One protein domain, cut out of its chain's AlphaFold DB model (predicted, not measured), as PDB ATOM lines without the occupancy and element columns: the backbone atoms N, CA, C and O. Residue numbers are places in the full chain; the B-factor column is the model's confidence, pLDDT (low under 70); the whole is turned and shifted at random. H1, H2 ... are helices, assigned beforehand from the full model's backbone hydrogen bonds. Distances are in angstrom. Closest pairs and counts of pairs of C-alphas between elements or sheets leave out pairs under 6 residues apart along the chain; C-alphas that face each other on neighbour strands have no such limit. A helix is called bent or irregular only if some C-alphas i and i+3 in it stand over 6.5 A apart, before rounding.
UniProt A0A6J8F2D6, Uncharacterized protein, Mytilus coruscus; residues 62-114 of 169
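What this domain is: This is residues 62 to 114 of the 169 residues of an uncharacterized protein of Mytilus coruscus (UniProt A0A6J8F2D6). Two helices make a loose, rough T: the long, bent helix H2 is the crossbar, and H1 packs near its bend with residues 68 to 76, its first residues reaching away. The printed part has 53 residues, with two named helices in the order H1, H2 and no named strand, class all helix. It is loose, with a radius of gyration of the C-alphas of 12.6 A and spans of 36 by 25 by 18 A.

How they stand to each other: H1, residues 62 to 77, is joined by a short link of 7 residues to H2, residues 85 to 108. By its hydrogen bonds H2 was assigned as one helix, but it is bent: C-alphas 93 and 96 are 7.6 A apart, and its arms H2a, residues 85 to 93, and H2b, residues 96 to 108, stand at a steep tilt of 49 degrees. H1 touches H2a with residues 72 to 76 alone, at a steep tilt of 51 degrees, opposite ways; the closest C-alphas, of Phe 72 and Ser 92, are 6.4 A apart. Residues 68 to 72 alone touch residues 96 to 99 of H2b, about perpendicular at 86 degrees; the closest C-alphas, of Val 71 and Met 96, are 6.8 A apart. In H1, H2a and H2b every O i to N i+4 pair is within hydrogen-bond range.

Where its parts are: H1 runs 22.1 A from C-alpha 62 at (-33.833, 43.585, -27.507). H2a measures 12.3 A; H2b measures 18.6 A, ending at C-alpha 108 at (-39.193, 59.469, -52.356).

The domain as a whole: The C-alphas farthest apart, of Glu 85 and Asn 110, are 36.5 A apart. The printed part has no cut and no long link, and no printed residue is under 70 in pLDDT.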
ATOM      1  N   ASP A  62     -33.195  44.829 -27.048       89.06
ATOM      2  CA  ASP A  62     -33.833  43.585 -27.507       89.06
ATOM      3  C   ASP A  62     -34.817  43.824 -28.666       89.06
ATOM      4  O   ASP A  62     -34.791  43.111 -29.666       89.06
ATOM      5  N   ILE A  63     -35.591  44.915 -28.598       90.06
ATOM      6  CA  ILE A  63     -36.487  45.339 -29.686       90.06
ATOM      7  C   ILE A  63     -35.684  45.691 -30.947       90.06
ATOM      8  O   ILE A  63     -36.123  45.421 -32.064       90.06
ATOM      9  N   ASP A  64     -34.495  46.279 -30.801       90.81
ATOM     10  CA  ASP A  64     -33.640  46.589 -31.950       90.81
ATOM     11  C   ASP A  64     -33.103  45.332 -32.630       90.81
ATOM     12  O   ASP A  64     -33.130  45.201 -33.857       90.81
ATOM     13  N   VAL A  65     -32.656  44.377 -31.815       90.88
ATOM     14  CA  VAL A  65     -32.219  43.063 -32.278       90.88
ATOM     15  C   VAL A  65     -33.373  42.334 -32.964       90.88
ATOM     16  O   VAL A  65     -33.170  41.728 -34.016       90.88
ATOM     17  N   GLU A  66     -34.596  42.429 -32.436       92.44
ATOM     18  CA  GLU A  66     -35.795  41.886 -33.073       92.44
ATOM     19  C   GLU A  66     -36.046  42.517 -34.450       92.44
ATOM     20  O   GLU A  66     -36.249  41.791 -35.429       92.44
ATOM     21  N   HIS A  67     -35.954  43.845 -34.568       90.31
ATOM     22  CA  HIS A  67     -36.069  44.533 -35.855       90.31
ATOM     23  C   HIS A  67     -34.996  44.075 -36.852       90.31
ATOM     24  O   HIS A  67     -35.320  43.761 -37.999       90.31
ATOM     25  N   CYS A  68     -33.734  43.974 -36.424       90.75
ATOM     26  CA  CYS A  68     -32.639  43.502 -37.275       90.75
ATOM     27  C   CYS A  68     -32.864  42.054 -37.733       90.75
ATOM     28  O   CYS A  68     -32.697  41.728 -38.911       90.75
ATOM     29  N   ASN A  69     -33.308  41.189 -36.820       92.69
ATOM     30  CA  ASN A  69     -33.642  39.800 -37.117       92.69
ATOM     31  C   ASN A  69     -34.805  39.693 -38.100       92.69
ATOM     32  O   ASN A  69     -34.767  38.847 -38.994       92.69
ATOM     33  N   LYS A  70     -35.830  40.538 -37.962       92.62
ATOM     34  CA  LYS A  70     -36.951  40.597 -38.899       92.62
ATOM     35  C   LYS A  70     -36.476  40.990 -40.299       92.62
ATOM     36  O   LYS A  70     -36.725  40.248 -41.241       92.62
ATOM     37  N   VAL A  71     -35.708  42.073 -40.419       91.69
ATOM     38  CA  VAL A  71     -35.140  42.530 -41.701       91.69
ATOM     39  C   VAL A  71     -34.290  41.442 -42.360       91.69
ATOM     40  O   VAL A  71     -34.401  41.202 -43.566       91.69
ATOM     41  N   PHE A  72     -33.462  40.749 -41.574       91.81
ATOM     42  CA  PHE A  72     -32.685  39.613 -42.057       91.81
ATOM     43  C   PHE A  72     -33.584  38.477 -42.556       91.81
ATOM     44  O   PHE A  72     -33.388  38.006 -43.673       91.81
ATOM     45  N   LYS A  73     -34.572  38.045 -41.761       90.06
ATOM     46  CA  LYS A  73     -35.489  36.951 -42.115       90.06
ATOM     47  C   LYS A  73     -36.289  37.265 -43.375       90.06
ATOM     48  O   LYS A  73     -36.350  36.417 -44.261       90.06
ATOM     49  N   ASP A  74     -36.813  38.480 -43.493       89.50
ATOM     50  CA  ASP A  74     -37.557  38.937 -44.670       89.50
ATOM     51  C   ASP A  74     -36.660  38.918 -45.918       89.50
ATOM     52  O   ASP A  74     -37.032  38.387 -46.967       89.50
ATOM     53  N   SER A  75     -35.422  39.403 -45.787       88.19
ATOM     54  CA  SER A  75     -34.431  39.369 -46.869       88.19
ATOM     55  C   SER A  75     -34.042  37.937 -47.244       88.19
ATOM     56  O   SER A  75     -33.895  37.609 -48.420       88.19
ATOM     57  N   ALA A  76     -33.885  37.059 -46.256       87.19
ATOM     58  CA  ALA A  76     -33.493  35.675 -46.462       87.19
ATOM     59  C   ALA A  76     -34.636  34.832 -47.059       87.19
ATOM     60  O   ALA A  76     -34.379  33.898 -47.818       87.19
ATOM     61  N   HIS A  77     -35.894  35.205 -46.806       86.38
ATOM     62  CA  HIS A  77     -37.069  34.563 -47.393       86.38
ATOM     63  C   HIS A  77     -37.071  34.626 -48.932       86.38
ATOM     64  O   HIS A  77     -37.568  33.711 -49.593       86.38
ATOM     65  N   SER A  78     -36.435  35.646 -49.527       81.19
ATOM     66  CA  SER A  78     -36.267  35.750 -50.989       81.19
ATOM     67  C   SER A  78     -35.555  34.540 -51.622       81.19
ATOM     68  O   SER A  78     -35.763  34.257 -52.800       81.19
ATOM     69  N   TYR A  79     -34.787  33.773 -50.838       83.00
ATOM     70  CA  TYR A  79     -34.036  32.597 -51.287       83.00
ATOM     71  C   TYR A  79     -34.825  31.280 -51.256       83.00
ATOM     72  O   TYR A  79     -34.258  30.231 -51.561       83.00
ATOM     73  N   ARG A  80     -36.119  31.308 -50.898       81.62
ATOM     74  CA  ARG A  80     -37.054  30.166 -50.994       81.62
ATOM     75  C   ARG A  80     -36.527  28.844 -50.403       81.62
ATOM     76  O   ARG A  80     -36.781  27.775 -50.948       81.62
ATOM     77  N   GLY A  81     -35.788  28.905 -49.295       74.25
ATOM     78  CA  GLY A  81     -35.310  27.714 -48.577       74.25
ATOM     79  C   GLY A  81     -33.899  27.232 -48.932       74.25
ATOM     80  O   GLY A  81     -33.404  26.318 -48.277       74.25
ATOM     81  N   VAL A  82     -33.206  27.846 -49.899       81.38
ATOM     82  CA  VAL A  82     -31.810  27.491 -50.221       81.38
ATOM     83  C   VAL A  82     -30.843  28.259 -49.314       81.38
ATOM     84  O   VAL A  82     -30.265  29.282 -49.690       81.38
ATOM     85  N   PHE A  83     -30.663  27.762 -48.091       83.75
ATOM     86  CA  PHE A  83     -29.764  28.347 -47.094       83.75
ATOM     87  C   PHE A  83     -28.380  27.699 -47.149       83.75
ATOM     88  O   PHE A  83     -28.092  26.739 -46.444       83.75
ATOM     89  N   THR A  84     -27.501  28.241 -47.990       89.38
ATOM     90  CA  THR A  84     -26.063  27.938 -47.909       89.38
ATOM     91  C   THR A  84     -25.362  28.985 -47.049       89.38
ATOM     92  O   THR A  84     -25.784  30.141 -47.011       89.38
ATOM     93  N   GLU A  85     -24.255  28.625 -46.401       90.75
ATOM     94  CA  GLU A  85     -23.473  29.553 -45.568       90.75
ATOM     95  C   GLU A  85     -23.070  30.824 -46.335       90.75
ATOM     96  O   GLU A  85     -23.179  31.937 -45.823       90.75
ATOM     97  N   LYS A  86     -22.709  30.677 -47.616       89.75
ATOM     98  CA  LYS A  86     -22.396  31.802 -48.512       89.75
ATOM     99  C   LYS A  86     -23.582  32.752 -48.689       89.75
ATOM    100  O   LYS A  86     -23.398  33.969 -48.682       89.75
ATOM    101  N   VAL A  87     -24.790  32.210 -48.854       88.00
ATOM    102  CA  VAL A  87     -26.019  33.006 -48.986       88.00
ATOM    103  C   VAL A  87     -26.326  33.715 -47.674       88.00
ATOM    104  O   VAL A  87     -26.529  34.925 -47.694       88.00
ATOM    105  N   VAL A  88     -26.278  33.003 -46.545       90.50
ATOM    106  CA  VAL A  88     -26.506  33.585 -45.214       90.50
ATOM    107  C   VAL A  88     -25.528  34.731 -44.961       90.50
ATOM    108  O   VAL A  88     -25.961  35.847 -44.696       90.50
ATOM    109  N   ALA A  89     -24.225  34.509 -45.151       92.00
ATOM    110  CA  ALA A  89     -23.203  35.534 -44.954       92.00
ATOM    111  C   ALA A  89     -23.413  36.760 -45.856       92.00
ATOM    112  O   ALA A  89     -23.221  37.898 -45.421       92.00
ATOM    113  N   ARG A  90     -23.827  36.552 -47.112       89.56
ATOM    114  CA  ARG A  90     -24.138  37.645 -48.041       89.56
ATOM    115  C   ARG A  90     -25.363  38.440 -47.590       89.56
ATOM    116  O   ARG A  90     -25.318  39.670 -47.607       89.56
ATOM    117  N   VAL A  91     -26.437  37.763 -47.186       90.69
ATOM    118  CA  VAL A  91     -27.667  38.415 -46.714       90.69
ATOM    119  C   VAL A  91     -27.398  39.175 -45.423       90.69
ATOM    120  O   VAL A  91     -27.697  40.359 -45.367       90.69
ATOM    121  N   SER A  92     -26.737  38.570 -44.435       89.75
ATOM    122  CA  SER A  92     -26.422  39.234 -43.165       89.75
ATOM    123  C   SER A  92     -25.630  40.530 -43.355       89.75
ATOM    124  O   SER A  92     -25.910  41.522 -42.691       89.75
ATOM    125  N   LYS A  93     -24.678  40.559 -44.299       91.06
ATOM    126  CA  LYS A  93     -23.872  41.758 -44.592       91.06
ATOM    127  C   LYS A  93     -24.643  42.864 -45.318       91.06
ATOM    128  O   LYS A  93     -24.247  44.021 -45.238       91.06
ATOM    129  N   SER A  94     -25.704  42.523 -46.051       91.81
ATOM    130  CA  SER A  94     -26.417  43.464 -46.928       91.81
ATOM    131  C   SER A  94     -27.805  43.862 -46.423       91.81
ATOM    132  O   SER A  94     -28.259  44.952 -46.758       91.81
ATOM    133  N   ALA A  95     -28.456  43.042 -45.592       90.88
ATOM    134  CA  ALA A  95     -29.869  43.174 -45.227       90.88
ATOM    135  C   ALA A  95     -30.230  44.572 -44.697       90.88
ATOM    136  O   ALA A  95     -31.145  45.207 -45.213       90.88
ATOM    137  N   MET A  96     -29.465  45.096 -43.736       89.75
ATOM    138  CA  MET A  96     -29.730  46.422 -43.160       89.75
ATOM    139  C   MET A  96     -29.567  47.553 -44.181       89.75
ATOM    140  O   MET A  96     -30.359  48.492 -44.194       89.75
ATOM    141  N   LYS A  97     -28.575  47.453 -45.074       92.75
ATOM    142  CA  LYS A  97     -28.326  48.463 -46.112       92.75
ATOM    143  C   LYS A  97     -29.369  48.427 -47.218       92.75
ATOM    144  O   LYS A  97     -29.831  49.476 -47.651       92.75
ATOM    145  N   VAL A  98     -29.793  47.236 -47.625       90.94
ATOM    146  CA  VAL A  98     -30.902  47.072 -48.572       90.94
ATOM    147  C   VAL A  98     -32.197  47.624 -47.976       90.94
ATOM    148  O   VAL A  98     -32.910  48.358 -48.653       90.94
ATOM    149  N   HIS A  99     -32.473  47.352 -46.699       91.50
ATOM    150  CA  HIS A  99     -33.645  47.893 -46.012       91.50
ATOM    151  C   HIS A  99     -33.639  49.429 -45.946       91.50
ATOM    152  O   HIS A  99     -34.666  50.061 -46.188       91.50
ATOM    153  N   GLU A 100     -32.480  50.041 -45.683       92.12
ATOM    154  CA  GLU A 100     -32.299  51.498 -45.699       92.12
ATOM    155  C   GLU A 100     -32.598  52.100 -47.086       92.12
ATOM    156  O   GLU A 100     -33.316  53.098 -47.185       92.12
ATOM    157  N   ILE A 101     -32.131  51.449 -48.159       94.19
ATOM    158  CA  ILE A 101     -32.403  51.856 -49.547       94.19
ATOM    159  C   ILE A 101     -33.898  51.763 -49.868       94.19
ATOM    160  O   ILE A 101     -34.458  52.720 -50.399       94.19
ATOM    161  N   ILE A 102     -34.556  50.650 -49.521       91.06
ATOM    162  CA  ILE A 102     -35.999  50.460 -49.753       91.06
ATOM    163  C   ILE A 102     -36.798  51.544 -49.027       91.06
ATOM    164  O   ILE A 102     -37.632  52.209 -49.629       91.06
ATOM    165  N   LYS A 103     -36.483  51.800 -47.753       90.56
ATOM    166  CA  LYS A 103     -37.151  52.836 -46.958       90.56
ATOM    167  C   LYS A 103     -36.990  54.231 -47.568       90.56
ATOM    168  O   LYS A 103     -37.924  55.031 -47.540       90.56
ATOM    169  N   GLN A 104     -35.809  54.539 -48.101       93.44
ATOM    170  CA  GLN A 104     -35.562  55.811 -48.772       93.44
ATOM    171  C   GLN A 104     -36.310  55.901 -50.109       93.44
ATOM    172  O   GLN A 104     -36.851  56.959 -50.423       93.44
ATOM    173  N   PHE A 105     -36.373  54.808 -50.868       94.56
ATOM    174  CA  PHE A 105     -37.149  54.729 -52.103       94.56
ATOM    175  C   PHE A 105     -38.640  54.972 -51.842       94.56
ATOM    176  O   PHE A 105     -39.218  55.875 -52.440       94.56
ATOM    177  N   ASP A 106     -39.227  54.270 -50.871       93.00
ATOM    178  CA  ASP A 106     -40.627  54.447 -50.465       93.00
ATOM    179  C   ASP A 106     -40.923  55.894 -50.055       93.00
ATOM    180  O   ASP A 106     -41.947  56.462 -50.436       93.00
ATOM    181  N   LYS A 107     -39.993  56.524 -49.324       90.62
ATOM    182  CA  LYS A 107     -40.095  57.933 -48.928       90.62
ATOM    183  C   LYS A 107     -40.115  58.874 -50.135       90.62
ATOM    184  O   LYS A 107     -40.902  59.815 -50.146       90.62
ATOM    185  N   VAL A 108     -39.258  58.646 -51.133       94.50
ATOM    186  CA  VAL A 108     -39.193  59.469 -52.356       94.50
ATOM    187  C   VAL A 108     -40.429  59.252 -53.231       94.50
ATOM    188  O   VAL A 108     -40.972  60.210 -53.775       94.50
ATOM    189  N   CYS A 109     -40.913  58.016 -53.321       94.56
ATOM    190  CA  CYS A 109     -42.119  57.656 -54.064       94.56
ATOM    191  C   CYS A 109     -43.423  57.980 -53.317       94.56
ATOM    192  O   CYS A 109     -44.503  57.721 -53.843       94.56
ATOM    193  N   ASN A 110     -43.333  58.547 -52.110       90.19
ATOM    194  CA  ASN A 110     -44.463  58.879 -51.245       90.19
ATOM    195  C   ASN A 110     -45.402  57.681 -50.995       90.19
ATOM    196  O   ASN A 110     -46.626  57.821 -50.933       90.19
ATOM    197  N   VAL A 111     -44.818  56.484 -50.873       90.81
ATOM    198  CA  VAL A 111     -45.551  55.257 -50.563       90.81
ATOM    199  C   VAL A 111     -46.094  55.374 -49.144       90.81
ATOM    200  O   VAL A 111     -45.350  55.515 -48.171       90.81
ATOM    201  N   HIS A 112     -47.418  55.330 -49.013       81.19
ATOM    202  CA  HIS A 112     -48.070  55.471 -47.720       81.19
ATOM    203  C   HIS A 112     -47.958  54.174 -46.908       81.19
ATOM    204  O   HIS A 112     -48.666  53.198 -47.162       81.19
ATOM    205  N   VAL A 113     -47.124  54.179 -45.869       76.38
ATOM    206  CA  VAL A 113     -47.084  53.095 -44.881       76.38
ATOM    207  C   VAL A 113     -48.215  53.303 -43.876       76.38
ATOM    208  O   VAL A 113     -48.233  54.301 -43.154       76.38
ATOM    209  N   LEU A 114     -49.171  52.371 -43.805       74.38
ATOM    210  CA  LEU A 114     -50.202  52.411 -42.766       74.38
ATOM    211  C   LEU A 114     -49.542  52.290 -41.386       74.38
ATOM    212  O   LEU A 114     -48.922  51.277 -41.066       74.38
TER     213      LEU A 114